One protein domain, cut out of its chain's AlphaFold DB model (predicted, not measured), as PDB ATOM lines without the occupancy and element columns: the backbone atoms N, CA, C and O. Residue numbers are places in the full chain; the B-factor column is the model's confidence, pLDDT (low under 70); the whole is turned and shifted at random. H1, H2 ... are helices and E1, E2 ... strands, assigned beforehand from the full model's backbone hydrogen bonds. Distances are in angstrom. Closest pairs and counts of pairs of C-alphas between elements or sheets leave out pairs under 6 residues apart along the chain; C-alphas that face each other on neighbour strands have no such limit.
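This is residues 6 to 64 and 120 to 163 of the 262 residues of an uncharacterized protein of Rhodobacter veldkampii DSM 11550 (UniProt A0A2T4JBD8). A strongly twisted sheet of six strands has two separate helices over one face: H1 covers the edge strand E3, and H2 lies over E4 and E5 farther across. The short H3 grazes the sheet at the end of the printed part, and a long loop, residues 141 to 152, joins E5 to E6. The 103 printed residues hold three named helices and six named strands, in the order E1 E2 E3 H1 E4 H2 E5 E6 H3; the class is mixed, helices and strands. The sheet is mixed too, in the order E3 E2 E1 E4 E5 E6. The whole is compact, with a radius of gyration of the C-alphas of 13.3 A, and rounded, spanning 37 by 32 by 29 A.

Strand beside strand, the sheet runs E3, residues 23 to 31, E2, residues 13 to 20, E1, residues 6 to 9, E4, residues 58 to 61, E5, residues 136 to 140, and E6, residues 153 to 156. E1, E2 and E3 form a meander, each strand the antiparallel neighbour of the one before; N 8 and O 15 are 2.8 A apart across E1 and E2, and N 16 and O 28 2.9 A across E2 and E3. E1 and E4 are parallel, with N 7 and O 59 at 2.8 A, and so are E4 and E5, with N 60 and O 138 at 2.8 A. E5 and E6 are an antiparallel hairpin, with N 139 and O 155 at 2.9 A. H1, residues 37 to 51, is on the sheet over E3 at a height of 8.3 A and runs along the strands; its closest C-alphas to E3 are those of Gly 40 and Val 30, 6.0 A apart. E3, H1 and E4 form a split strand-helix-strand unit, two strands of one sheet that follow each other among the strands, with the helix between them in the chain and E2 and E1 between them in the sheet, and its crossover is right-handed. H2, residues 120 to 131, lies over E4 and E5 at a height of 9.5 A, slantwise to the strands at 34 degrees to E4 on the local plane; its closest C-alphas to E5 are those of Ala 129 and Pro 136, 6.2 A apart. H1 and H2, which are apart, make two layers with the sheet, helices on one face. H3, residues 160 to 163, only grazes the sheet; the C-alphas of Ala 160 and Leu 137 are its closest to E5, at 4.5 A. In H1 and H2 every O i to N i+4 pair is within hydrogen-bond range; H3 is too short for such a pair.

E1 begins at C-alpha 6 (32.986, 30.357, 3.091) and is 9.3 A long. E2 is 22.2 A long, and E3, 23.3 A, bends by 56 degrees at residue 27. H1 measures 21.4 A from C-alpha 37 (20.718, 31.083, 16.259). E4 is 9.1 A, H2 16.2 A, E5 11.1 A and E6 8.7 A long. H3, 5.5 A, ends at C-alpha 163 (44.537, 34.160, 11.088).

The C-alphas of Pro 35 and Ala 149 are the two farthest apart, at 38.2 A. Residues 65 to 119 are not printed, and C-alphas 64 and 120 stand 15.2 A apart across the cut. The link from E5 to E6 is long. The mean pLDDT of the printed part is 96.1, and no printed residue is under 70.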
ATOM      1  N   ALA A   6      33.632  29.093   3.404       98.38
ATOM      2  CA  ALA A   6      32.986  30.357   3.091       98.38
ATOM      3  C   ALA A   6      31.716  30.490   3.934       98.38
ATOM      4  O   ALA A   6      30.916  29.559   4.015       98.38
ATOM      5  N   LEU A   7      31.557  31.640   4.584       98.44
ATOM      6  CA  LEU A   7      30.353  32.006   5.312       98.44
ATOM      7  C   LEU A   7      29.440  32.753   4.337       98.44
ATOM      8  O   LEU A   7      29.749  33.874   3.930       98.44
ATOM      9  N   ASN A   8      28.362  32.094   3.921       98.31
ATOM     10  CA  ASN A   8      27.377  32.641   3.004       98.31
ATOM     11  C   ASN A   8      26.318  33.423   3.781       98.31
ATOM     12  O   ASN A   8      25.494  32.822   4.473       98.31
ATOM     13  N   LEU A   9      26.377  34.750   3.702       98.06
ATOM     14  CA  LEU A   9      25.460  35.636   4.409       98.06
ATOM     15  C   LEU A   9      24.241  35.913   3.525       98.06
ATOM     16  O   LEU A   9      24.380  36.230   2.343       98.06
ATOM     17  N   SER A  10      23.045  35.833   4.097       94.75
ATOM     18  CA  SER A  10      21.806  36.251   3.441       94.75
ATOM     19  C   SER A  10      20.890  36.980   4.425       94.75
ATOM     20  O   SER A  10      21.194  37.093   5.612       94.75
ATOM     21  N   HIS A  11      19.770  37.506   3.928       89.94
ATOM     22  CA  HIS A  11      18.763  38.144   4.781       89.94
ATOM     23  C   HIS A  11      17.987  37.137   5.645       89.94
ATOM     24  O   HIS A  11      17.465  37.503   6.694       89.94
ATOM     25  N   ASP A  12      17.943  35.872   5.224       92.31
ATOM     26  CA  ASP A  12      17.142  34.836   5.878       92.31
ATOM     27  C   ASP A  12      17.988  33.933   6.782       92.31
ATOM     28  O   ASP A  12      17.465  33.298   7.698       92.31
ATOM     29  N   GLY A  13      19.304  33.868   6.562       96.12
ATOM     30  CA  GLY A  13      20.154  32.934   7.278       96.12
ATOM     31  C   GLY A  13      21.646  33.073   7.015       96.12
ATOM     32  O   GLY A  13      22.119  33.872   6.209       96.12
ATOM     33  N   ILE A  14      22.388  32.232   7.726       98.19
ATOM     34  CA  ILE A  14      23.837  32.109   7.654       98.19
ATOM     35  C   ILE A  14      24.159  30.684   7.226       98.19
ATOM     36  O   ILE A  14      23.920  29.736   7.975       98.19
ATOM     37  N   GLY A  15      24.691  30.535   6.017       98.00
ATOM     38  CA  GLY A  15      25.168  29.266   5.480       98.00
ATOM     39  C   GLY A  15      26.672  29.107   5.667       98.00
ATOM     40  O   GLY A  15      27.425  30.075   5.582       98.00
ATOM     41  N   LEU A  16      27.130  27.879   5.874       98.38
ATOM     42  CA  LEU A  16      28.545  27.534   5.850       98.38
ATOM     43  C   LEU A  16      28.818  26.591   4.682       98.38
ATOM     44  O   LEU A  16      28.156  25.565   4.534       98.38
ATOM     45  N   LEU A  17      29.816  26.931   3.874       98.00
ATOM     46  CA  LEU A  17      30.270  26.141   2.738       98.00
ATOM     47  C   LEU A  17      31.688  25.630   2.997       98.00
ATOM     48  O   LEU A  17      32.516  26.360   3.544       98.00
ATOM     49  N   HIS A  18      31.980  24.410   2.554       96.75
ATOM     50  CA  HIS A  18      33.312  23.815   2.570       96.75
ATOM     51  C   HIS A  18      33.845  23.677   1.143       96.75
ATOM     52  O   HIS A  18      33.142  23.218   0.241       96.75
ATOM     53  N   ARG A  19      35.098  24.080   0.935       94.81
ATOM     54  CA  ARG A  19      35.786  23.955  -0.349       94.81
ATOM     55  C   ARG A  19      36.077  22.483  -0.647       94.81
ATOM     56  O   ARG A  19      36.728  21.804   0.141       94.81
ATOM     57  N   ALA A  20      35.668  22.024  -1.823       92.12
ATOM     58  CA  ALA A  20      35.981  20.716  -2.388       92.12
ATOM     59  C   ALA A  20      36.650  20.872  -3.767       92.12
ATOM     60  O   ALA A  20      36.773  21.977  -4.295       92.12
ATOM     61  N   ALA A  21      37.092  19.762  -4.367       89.00
ATOM     62  CA  ALA A  21      37.766  19.786  -5.668       89.00
ATOM     63  C   ALA A  21      36.868  20.311  -6.806       89.00
ATOM     64  O   ALA A  21      37.344  21.034  -7.674       89.00
ATOM     65  N   ALA A  22      35.578  19.959  -6.784       88.44
ATOM     66  CA  ALA A  22      34.618  20.299  -7.837       88.44
ATOM     67  C   ALA A  22      33.830  21.600  -7.582       88.44
ATOM     68  O   ALA A  22      33.051  22.014  -8.433       88.44
ATOM     69  N   GLY A  23      33.989  22.232  -6.416       93.75
ATOM     70  CA  GLY A  23      33.186  23.388  -6.025       93.75
ATOM     71  C   GLY A  23      33.065  23.529  -4.513       93.75
ATOM     72  O   GLY A  23      33.935  23.093  -3.759       93.75
ATOM     73  N   TRP A  24      31.978  24.145  -4.066       96.81
ATOM     74  CA  TRP A  24      31.702  24.410  -2.659       96.81
ATOM     75  C   TRP A  24      30.485  23.621  -2.195       96.81
ATOM     76  O   TRP A  24      29.400  23.757  -2.753       96.81
ATOM     77  N   VAL A  25      30.665  22.801  -1.164       96.38
ATOM     78  CA  VAL A  25      29.616  21.927  -0.631       96.38
ATOM     79  C   VAL A  25      29.004  22.575   0.613       96.38
ATOM     80  O   VAL A  25      29.758  23.004   1.494       96.38
ATOM     81  N   PRO A  26      27.668  22.651   0.735       96.94
ATOM     82  CA  PRO A  26      27.020  23.098   1.964       96.94
ATOM     83  C   PRO A  26      27.363  22.195   3.154       96.94
ATOM     84  O   PRO A  26      27.197  20.980   3.093       96.94
ATOM     85  N   VAL A  27      27.816  22.799   4.252       96.25
ATOM     86  CA  VAL A  27      28.003  22.134   5.555       96.25
ATOM     87  C   VAL A  27      26.719  22.211   6.380       96.25
ATOM     88  O   VAL A  27      26.379  21.285   7.108       96.25
ATOM     89  N   GLY A  28      26.006  23.331   6.272       96.69
ATOM     90  CA  GLY A  28      24.743  23.579   6.956       96.69
ATOM     91  C   GLY A  28      24.384  25.062   6.933       96.69
ATOM     92  O   GLY A  28      25.167  25.895   6.470       96.69
ATOM     93  N   ALA A  29      23.202  25.393   7.442       97.38
ATOM     94  CA  ALA A  29      22.729  26.765   7.558       97.38
ATOM     95  C   ALA A  29      21.878  26.948   8.818       97.38
ATOM     96  O   ALA A  29      21.337  25.982   9.353       97.38
ATOM     97  N   VAL A  30      21.771  28.190   9.285       97.81
ATOM     98  CA  VAL A  30      20.917  28.579  10.416       97.81
ATOM     99  C   VAL A  30      20.146  29.833  10.027       97.81
ATOM    100  O   VAL A  30      20.737  30.763   9.481       97.81
ATOM    101  N   ALA A  31      18.841  29.862  10.291       97.50
ATOM    102  CA  ALA A  31      18.009  31.023   9.991       97.50
ATOM    103  C   ALA A  31      18.272  32.168  10.982       97.50
ATOM    104  O   ALA A  31      18.518  31.932  12.165       97.50
ATOM    105  N   LEU A  32      18.201  33.419  10.524       94.69
ATOM    106  CA  LEU A  32      18.464  34.587  11.376       94.69
ATOM    107  C   LEU A  32      17.367  34.837  12.420       94.69
ATOM    108  O   LEU A  32      17.641  35.411  13.471       94.69
ATOM    109  N   ASN A  33      16.140  34.391  12.152       95.25
ATOM    110  CA  ASN A  33      15.011  34.467  13.080       95.25
ATOM    111  C   ASN A  33      14.894  33.238  14.002       95.25
ATOM    112  O   ASN A  33      13.941  33.153  14.777       95.25
ATOM    113  N   ASP A  34      15.835  32.293  13.924       95.50
ATOM    114  CA  ASP A  34      15.843  31.109  14.775       95.50
ATOM    115  C   ASP A  34      16.142  31.511  16.236       95.50
ATOM    116  O   ASP A  34      17.203  32.091  16.507       95.50
ATOM    117  N   PRO A  35      15.269  31.193  17.214       96.00
ATOM    118  CA  PRO A  35      15.555  31.451  18.629       96.00
ATOM    119  C   PRO A  35      16.830  30.741  19.124       96.00
ATOM    120  O   PRO A  35      17.421  31.153  20.122       96.00
ATOM    121  N   ALA A  36      17.280  29.697  18.425       95.75
ATOM    122  CA  ALA A  36      18.511  28.960  18.666       95.75
ATOM    123  C   ALA A  36      19.672  29.370  17.732       95.75
ATOM    124  O   ALA A  36      20.631  28.606  17.598       95.75
ATOM    125  N   LEU A  37      19.658  30.581  17.151       96.25
ATOM    126  CA  LEU A  37      20.718  31.083  16.259       96.25
ATOM    127  C   LEU A  37      22.134  30.902  16.841       96.25
ATOM    128  O   LEU A  37      23.012  30.325  16.203       96.25
ATOM    129  N   GLY A  38      22.369  31.351  18.078       97.00
ATOM    130  CA  GLY A  38      23.679  31.238  18.737       97.00
ATOM    131  C   GLY A  38      24.177  29.786  18.879       97.00
ATOM    132  O   GLY A  38      25.308  29.479  18.470       97.00
ATOM    133  N   PRO A  39      23.358  28.874  19.438       98.00
ATOM    134  CA  PRO A  39      23.630  27.439  19.427       98.00
ATOM    135  C   PRO A  39      23.858  26.855  18.025       98.00
ATOM    136  O   PRO A  39      24.820  26.107  17.846       98.00
ATOM    137  N   GLY A  40      23.040  27.215  17.034       98.06
ATOM    138  CA  GLY A  40      23.172  26.754  15.650       98.06
ATOM    139  C   GLY A  40      24.512  27.154  15.029       98.06
ATOM    140  O   GLY A  40      25.244  26.307  14.521       98.06
ATOM    141  N   LEU A  41      24.914  28.421  15.164       98.31
ATOM    142  CA  LEU A  41      26.217  28.909  14.692       98.31
ATOM    143  C   LEU A  41      27.383  28.190  15.387       98.31
ATOM    144  O   LEU A  41      28.412  27.901  14.774       98.31
ATOM    145  N   THR A  42      27.223  27.851  16.670       98.06
ATOM    146  CA  THR A  42      28.216  27.050  17.398       98.06
ATOM    147  C   THR A  42      28.321  25.629  16.845       98.06
ATOM    148  O   THR A  42      29.433  25.103  16.774       98.06
ATOM    149  N   GLN A  43      27.206  25.014  16.447       97.62
ATOM    150  CA  GLN A  43      27.199  23.696  15.809       97.62
ATOM    151  C   GLN A  43      27.863  23.738  14.430       97.62
ATOM    152  O   GLN A  43      28.754  22.927  14.184       97.62
ATOM    153  N   LEU A  44      27.542  24.734  13.593       97.38
ATOM    154  CA  LEU A  44      28.213  24.935  12.301       97.38
ATOM    155  C   LEU A  44      29.729  25.063  12.466       97.38
ATOM    156  O   LEU A  44      30.492  24.385  11.778       97.38
ATOM    157  N   ARG A  45      30.182  25.875  13.429       97.06
ATOM    158  CA  ARG A  45      31.611  26.028  13.729       97.06
ATOM    159  C   ARG A  45      32.262  24.701  14.131       97.06
ATOM    160  O   ARG A  45      33.354  24.401  13.655       97.06
ATOM    161  N   LYS A  46      31.617  23.914  15.000       96.25
ATOM    162  CA  LYS A  46      32.137  22.604  15.438       96.25
ATOM    163  C   LYS A  46      32.223  21.611  14.278       96.25
ATOM    164  O   LYS A  46      33.238  20.931  14.158       96.25
ATOM    165  N   ALA A  47      31.204  21.564  13.418       95.62
ATOM    166  CA  ALA A  47      31.215  20.730  12.218       95.62
ATOM    167  C   ALA A  47      32.405  21.093  11.314       95.62
ATOM    168  O   ALA A  47      33.196  20.224  10.957       95.62
ATOM    169  N   ALA A  48      32.612  22.388  11.056       95.69
ATOM    170  CA  ALA A  48      33.733  22.883  10.257       95.69
ATOM    171  C   ALA A  48      35.103  22.469  10.822       95.69
ATOM    172  O   ALA A  48      35.987  22.020  10.094       95.69
ATOM    173  N   GLN A  49      35.276  22.595  12.141       93.81
ATOM    174  CA  GLN A  49      36.513  22.218  12.830       93.81
ATOM    175  C   GLN A  49      36.810  20.716  12.726       93.81
ATOM    176  O   GLN A  49      37.977  20.341  12.689       93.81
ATOM    177  N   GLY A  50      35.781  19.868  12.638       92.31
ATOM    178  CA  GLY A  50      35.944  18.431  12.402       92.31
ATOM    179  C   GLY A  50      36.357  18.068  10.971       92.31
ATOM    180  O   GLY A  50      36.885  16.982  10.756       92.31
ATOM    181  N   MET A  51      36.147  18.960   9.994       92.75
ATOM    182  CA  MET A  51      36.416  18.699   8.571       92.75
ATOM    183  C   MET A  51      37.814  19.137   8.112       92.75
ATOM    184  O   MET A  51      38.315  18.628   7.112       92.75
ATOM    185  N   SER A  52      38.448  20.087   8.807       87.62
ATOM    186  CA  SER A  52      39.714  20.698   8.378       87.62
ATOM    187  C   SER A  52      40.790  20.591   9.454       87.62
ATOM    188  O   SER A  52      40.696  21.209  10.514       87.62
ATOM    189  N   SER A  53      41.882  19.891   9.136       83.00
ATOM    190  CA  SER A  53      43.076  19.819   9.992       83.00
ATOM    191  C   SER A  53      43.826  21.153  10.100       83.00
ATOM    192  O   SER A  53      44.595  21.350  11.035       83.00
ATOM    193  N   GLN A  54      43.591  22.081   9.167       81.69
ATOM    194  CA  GLN A  54      44.176  23.428   9.152       81.69
ATOM    195  C   GLN A  54      43.377  24.426  10.011       81.69
ATOM    196  O   GLN A  54      43.679  25.618  10.029       81.69
ATOM    197  N   GLY A  55      42.333  23.957  10.701       87.25
ATOM    198  CA  GLY A  55      41.405  24.798  11.444       87.25
ATOM    199  C   GLY A  55      40.353  25.463  10.553       87.25
ATOM    200  O   GLY A  55      40.190  25.141   9.372       87.25
ATOM    201  N   LEU A  56      39.608  26.387  11.159       94.81
ATOM    202  CA  LEU A  56      38.535  27.138  10.516       94.81
ATOM    203  C   LEU A  56      39.039  28.527  10.132       94.81
ATOM    204  O   LEU A  56      39.386  29.313  11.006       94.81
ATOM    205  N   THR A  57      39.033  28.825   8.838       96.81
ATOM    206  CA  THR A  57      39.146  30.182   8.292       96.81
ATOM    207  C   THR A  57      38.136  30.330   7.166       96.81
ATOM    208  O   THR A  57      37.913  29.381   6.406       96.81
ATOM    209  N   THR A  58      37.500  31.497   7.074       98.25
ATOM    210  CA  THR A  58      36.390  31.720   6.140       98.25
ATOM    211  C   THR A  58      36.656  32.870   5.173       98.25
ATOM    212  O   THR A  58      37.270  33.879   5.520       98.25
ATOM    213  N   LYS A  59      36.152  32.735   3.943       98.38
ATOM    214  CA  LYS A  59      35.730  33.894   3.148       98.38
ATOM    215  C   LYS A  59      34.359  34.361   3.630       98.38
ATOM    216  O   LYS A  59      33.529  33.520   3.964       98.38
ATOM    217  N   LEU A  60      34.092  35.659   3.604       98.81
ATOM    218  CA  LEU A  60      32.756  36.210   3.823       98.81
ATOM    219  C   LEU A  60      32.111  36.508   2.476       98.81
ATOM    220  O   LEU A  60      32.615  37.345   1.728       98.81
ATOM    221  N   VAL A  61      31.020  35.811   2.165       98.75
ATOM    222  CA  VAL A  61      30.233  36.065   0.958       98.75
ATOM    223  C   VAL A  61      29.171  37.099   1.302       98.75
ATOM    224  O   VAL A  61      28.257  36.828   2.081       98.75
ATOM    225  N   ILE A  62      29.322  38.294   0.742       98.75
ATOM    226  CA  ILE A  62      28.388  39.400   0.923       98.75
ATOM    227  C   ILE A  62      27.130  39.138   0.078       98.75
ATOM    228  O   ILE A  62      27.264  38.768  -1.094       98.75
ATOM    229  N   PRO A  63      25.915  39.336   0.629       98.06
ATOM    230  CA  PRO A  63      24.686  39.122  -0.124       98.06
ATOM    231  C   PRO A  63      24.603  40.076  -1.320       98.06
ATOM    232  O   PRO A  63      24.860  41.271  -1.178       98.06
ATOM    233  N   ASN A  64      24.140  39.590  -2.476       97.50
ATOM    234  CA  ASN A  64      23.948  40.439  -3.663       97.50
ATOM    235  C   ASN A  64      22.975  41.600  -3.419       97.50
ATOM    236  O   ASN A  64      23.126  42.650  -4.028       97.50
ATOM    237  N   GLU A 120      30.475  50.052   5.744       98.06
ATOM    238  CA  GLU A 120      29.714  49.668   6.936       98.06
ATOM    239  C   GLU A 120      29.250  48.209   6.850       98.06
ATOM    240  O   GLU A 120      29.570  47.429   7.741       98.06
ATOM    241  N   THR A 121      28.661  47.792   5.723       98.31
ATOM    242  CA  THR A 121      28.247  46.397   5.488       98.31
ATOM    243  C   THR A 121      29.401  45.406   5.663       98.31
ATOM    244  O   THR A 121      29.236  44.350   6.272       98.31
ATOM    245  N   LEU A 122      30.593  45.733   5.151       98.75
ATOM    246  CA  LEU A 122      31.773  44.878   5.325       98.75
ATOM    247  C   LEU A 122      32.207  44.810   6.795       98.75
ATOM    248  O   LEU A 122      32.560  43.742   7.293       98.75
ATOM    249  N   THR A 123      32.144  45.941   7.496       98.62
ATOM    250  CA  THR A 123      32.496  46.034   8.918       98.62
ATOM    251  C   THR A 123      31.548  45.194   9.776       98.62
ATOM    252  O   THR A 123      32.003  44.452  10.646       98.62
ATOM    253  N   GLU A 124      30.245  45.250   9.505       98.19
ATOM    254  CA  GLU A 124      29.233  44.437  10.186       98.19
ATOM    255  C   GLU A 124      29.426  42.941   9.924       98.19
ATOM    256  O   GLU A 124      29.416  42.141  10.861       98.19
ATOM    257  N   ALA A 125      29.663  42.558   8.665       98.69
ATOM    258  CA  ALA A 125      29.913  41.169   8.290       98.69
ATOM    259  C   ALA A 125      31.160  40.600   8.990       98.69
ATOM    260  O   ALA A 125      31.138  39.473   9.494       98.69
ATOM    261  N   GLU A 126      32.241  41.382   9.060       98.81
ATOM    262  CA  GLU A 126      33.450  41.009   9.797       98.81
ATOM    263  C   GLU A 126      33.185  40.885  11.299       98.81
ATOM    264  O   GLU A 126      33.552  39.872  11.895       98.81
ATOM    265  N   ALA A 127      32.513  41.868  11.904       98.62
ATOM    266  CA  ALA A 127      32.191  41.857  13.327       98.62
ATOM    267  C   ALA A 127      31.333  40.642  13.709       98.62
ATOM    268  O   ALA A 127      31.619  39.970  14.702       98.62
ATOM    269  N   PHE A 128      30.334  40.308  12.889       98.19
ATOM    270  CA  PHE A 128      29.515  39.113  13.065       98.19
ATOM    271  C   PHE A 128      30.368  37.837  13.039       98.19
ATOM    272  O   PHE A 128      30.299  36.999  13.946       98.19
ATOM    273  N   ALA A 129      31.222  37.688  12.025       98.38
ATOM    274  CA  ALA A 129      32.074  36.514  11.892       98.38
ATOM    275  C   ALA A 129      33.104  36.395  13.032       98.38
ATOM    276  O   ALA A 129      33.328  35.287  13.531       98.38
ATOM    277  N   GLU A 130      33.686  37.506  13.493       98.38
ATOM    278  CA  GLU A 130      34.569  37.558  14.669       98.38
ATOM    279  C   GLU A 130      33.830  37.149  15.948       98.38
ATOM    280  O   GLU A 130      34.289  36.263  16.675       98.38
ATOM    281  N   GLN A 131      32.652  37.732  16.204       97.75
ATOM    282  CA  GLN A 131      31.825  37.438  17.379       97.75
ATOM    283  C   GLN A 131      31.512  35.939  17.487       97.75
ATOM    284  O   GLN A 131      31.537  35.356  18.577       97.75
ATOM    285  N   HIS A 132      31.269  35.292  16.348       97.69
ATOM    286  CA  HIS A 132      30.979  33.864  16.275       97.69
ATOM    287  C   HIS A 132      32.211  32.987  15.990       97.69
ATOM    288  O   HIS A 132      32.082  31.762  15.916       97.69
ATOM    289  N   ARG A 133      33.421  33.565  15.968       97.25
ATOM    290  CA  ARG A 133      34.714  32.870  15.814       97.25
ATOM    291  C   ARG A 133      34.811  32.036  14.529       97.25
ATOM    292  O   ARG A 133      35.241  30.883  14.565       97.25
ATOM    293  N   PHE A 134      34.379  32.614  13.410       98.19
ATOM    294  CA  PHE A 134      34.519  32.044  12.062       98.19
ATOM    295  C   PHE A 134      35.828  32.441  11.361       98.19
ATOM    296  O   PHE A 134      36.079  31.981  10.247       98.19
ATOM    297  N   ASN A 135      36.671  33.249  12.016       97.56
ATOM    298  CA  ASN A 135      38.017  33.624  11.573       97.56
ATOM    299  C   ASN A 135      38.036  34.115  10.110       97.56
ATOM    300  O   ASN A 135      38.567  33.431   9.222       97.56
ATOM    301  N   PRO A 136      37.367  35.245   9.824       98.12
ATOM    302  CA  PRO A 136      37.182  35.725   8.468       98.12
ATOM    303  C   PRO A 136      38.483  36.318   7.917       98.12
ATOM    304  O   PRO A 136      39.196  37.042   8.611       98.12
ATOM    305  N   LEU A 137      38.796  36.012   6.659       98.25
ATOM    306  CA  LEU A 137      40.026  36.457   5.994       98.25
ATOM    307  C   LEU A 137      39.787  37.527   4.925       98.25
ATOM    308  O   LEU A 137      40.652  38.367   4.683       98.25
ATOM    309  N   CYS A 138      38.649  37.484   4.239       98.56
ATOM    310  CA  CYS A 138      38.363  38.387   3.127       98.56
ATOM    311  C   CYS A 138      36.876  38.459   2.799       98.56
ATOM    312  O   CYS A 138      36.103  37.592   3.207       98.56
ATOM    313  N   PHE A 139      36.522  39.443   1.982       98.81
ATOM    314  CA  PHE A 139      35.170  39.686   1.500       98.81
ATOM    315  C   PHE A 139      35.063  39.413   0.002       98.81
ATOM    316  O   PHE A 139      35.859  39.927  -0.792       98.81
ATOM    317  N   VAL A 140      34.056  38.630  -0.371       98.75
ATOM    318  CA  VAL A 140      33.751  38.246  -1.753       98.75
ATOM    319  C   VAL A 140      32.242  38.276  -2.004       98.75
ATOM    320  O   VAL A 140      31.472  38.566  -1.090       98.75
ATOM    321  N   ALA A 141      31.805  37.950  -3.219       98.31
ATOM    322  CA  ALA A 141      30.394  37.739  -3.540       98.31
ATOM    323  C   ALA A 141      30.193  36.607  -4.558       98.31
ATOM    324  O   ALA A 141      31.142  36.164  -5.207       98.31
ATOM    325  N   ILE A 142      28.944  36.161  -4.701       97.62
ATOM    326  CA  ILE A 142      28.509  35.210  -5.734       97.62
ATOM    327  C   ILE A 142      27.591  35.969  -6.694       97.62
ATOM    328  O   ILE A 142      26.383  36.007  -6.459       97.62
ATOM    329  N   PRO A 143      28.135  36.636  -7.724       96.81
ATOM    330  CA  PRO A 143      27.330  37.418  -8.652       96.81
ATOM    331  C   PRO A 143      26.388  36.521  -9.456       96.81
ATOM    332  O   PRO A 143      26.705  35.368  -9.760       96.81
ATOM    333  N   GLU A 144      25.238  37.067  -9.851       94.56
ATOM    334  CA  GLU A 144      24.361  36.393 -10.809       94.56
ATOM    335  C   GLU A 144      25.066  36.255 -12.171       94.56
ATOM    336  O   GLU A 144      25.827  37.155 -12.562       94.56
ATOM    337  N   PRO A 145      24.817  35.173 -12.932       91.19
ATOM    338  CA  PRO A 145      25.430  34.979 -14.240       91.19
ATOM    339  C   PRO A 145      25.278  36.208 -15.147       91.19
ATOM    340  O   PRO A 145      24.184  36.723 -15.354       91.19
ATOM    341  N   GLY A 146      26.399  36.686 -15.691       88.69
ATOM    342  CA  GLY A 146      26.438  37.845 -16.591       88.69
ATOM    343  C   GLY A 146      26.528  39.218 -15.910       88.69
ATOM    344  O   GLY A 146      26.842  40.193 -16.592       88.69
ATOM    345  N   THR A 147      26.334  39.321 -14.589       92.62
ATOM    346  CA  THR A 147      26.439  40.608 -13.867       92.62
ATOM    347  C   THR A 147      27.886  41.014 -13.583       92.62
ATOM    348  O   THR A 147      28.241  42.188 -13.715       92.62
ATOM    349  N   PHE A 148      28.740  40.042 -13.259       95.56
ATOM    350  CA  PHE A 148      30.164  40.242 -13.013       95.56
ATOM    351  C   PHE A 148      30.948  38.986 -13.425       95.56
ATOM    352  O   PHE A 148      30.587  37.875 -13.047       95.56
ATOM    353  N   ALA A 149      31.999  39.145 -14.230       92.56
ATOM    354  CA  ALA A 149      32.675  38.031 -14.908       92.56
ATOM    355  C   ALA A 149      33.671  37.215 -14.048       92.56
ATOM    356  O   ALA A 149      34.285  36.285 -14.560       92.56
ATOM    357  N   ALA A 150      33.872  37.575 -12.780       94.62
ATOM    358  CA  ALA A 150      34.840  36.960 -11.863       94.62
ATOM    359  C   ALA A 150      34.276  36.915 -10.429       94.62
ATOM    360  O   ALA A 150      33.162  37.376 -10.200       94.62
ATOM    361  N   GLU A 151      35.018  36.391  -9.453       97.12
ATOM    362  CA  GLU A 151      34.694  36.564  -8.029       97.12
ATOM    363  C   GLU A 151      34.943  38.034  -7.627       97.12
ATOM    364  O   GLU A 151      36.103  38.467  -7.633       97.12
ATOM    365  N   PRO A 152      33.906  38.825  -7.274       98.25
ATOM    366  CA  PRO A 152      34.111  40.179  -6.778       98.25
ATOM    367  C   PRO A 152      34.947  40.143  -5.503       98.25
ATOM    368  O   PRO A 152      34.715  39.312  -4.625       98.25
ATOM    369  N   TRP A 153      35.900  41.061  -5.384       98.12
ATOM    370  CA  TRP A 153      36.825  41.110  -4.260       98.12
ATOM    371  C   TRP A 153      36.810  42.463  -3.565       98.12
ATOM    372  O   TRP A 153      37.326  43.458  -4.077       98.12
ATOM    373  N   PHE A 154      36.319  42.483  -2.330       98.56
ATOM    374  CA  PHE A 154      36.245  43.716  -1.542       98.56
ATOM    375  C   PHE A 154      37.402  43.874  -0.549       98.56
ATOM    376  O   PHE A 154      37.442  44.832   0.219       98.56
ATOM    377  N   GLY A 155      38.392  42.979  -0.598       97.94
ATOM    378  CA  GLY A 155      39.607  43.079   0.206       97.94
ATOM    379  C   GLY A 155      39.691  42.079   1.351       97.94
ATOM    380  O   GLY A 155      38.834  41.214   1.535       97.94
ATOM    381  N   LEU A 156      40.783  42.201   2.105       98.25
ATOM    382  CA  LEU A 156      40.980  41.478   3.357       98.25
ATOM    383  C   LEU A 156      40.141  42.111   4.467       98.25
ATOM    384  O   LEU A 156      39.903  43.321   4.454       98.25
ATOM    385  N   THR A 157      39.752  41.295   5.440       98.50
ATOM    386  CA  THR A 157      39.225  41.785   6.719       98.50
ATOM    387  C   THR A 157      40.324  42.486   7.511       98.50
ATOM    388  O   THR A 157      41.519  42.242   7.309       98.50
ATOM    389  N   THR A 158      39.930  43.336   8.454       98.06
ATOM    390  CA  THR A 158      40.877  43.951   9.397       98.06
ATOM    391  C   THR A 158      41.489  42.897  10.327       98.06
ATOM    392  O   THR A 158      42.655  43.006  10.706       98.06
ATOM    393  N   SER A 159      40.737  41.843  10.652       97.25
ATOM    394  CA  SER A 159      41.161  40.717  11.484       97.25
ATOM    395  C   SER A 159      42.007  39.676  10.742       97.25
ATOM    396  O   SER A 159      42.651  38.857  11.403       97.25
ATOM    397  N   ALA A 160      42.096  39.723   9.405       96.88
ATOM    398  CA  ALA A 160      42.839  38.745   8.603       96.88
ATOM    399  C   ALA A 160      44.276  38.476   9.093       96.88
ATOM    400  O   ALA A 160      44.657  37.304   9.159       96.88
ATOM    401  N   PRO A 161      45.082  39.489   9.492       95.25
ATOM    402  CA  PRO A 161      46.442  39.258   9.981       95.25
ATOM    403  C   PRO A 161      46.534  38.356  11.220       95.25
ATOM    404  O   PRO A 161      47.589  37.785  11.459       95.25
ATOM    405  N   ARG A 162      45.453  38.197  12.003       94.50
ATOM    406  CA  ARG A 162      45.410  37.283  13.159       94.50
ATOM    407  C   ARG A 162      45.353  35.809  12.740       94.50
ATOM    408  O   ARG A 162      45.762  34.945  13.510       94.50
ATOM    409  N   TYR A 163      44.817  35.523  11.554       93.62
ATOM    410  CA  TYR A 163      44.537  34.160  11.088       93.62
ATOM    411  C   TYR A 163      45.426  33.722   9.925       93.62
ATOM    412  O   TYR A 163      45.476  32.536   9.600       93.62
TER     413      TYR A 163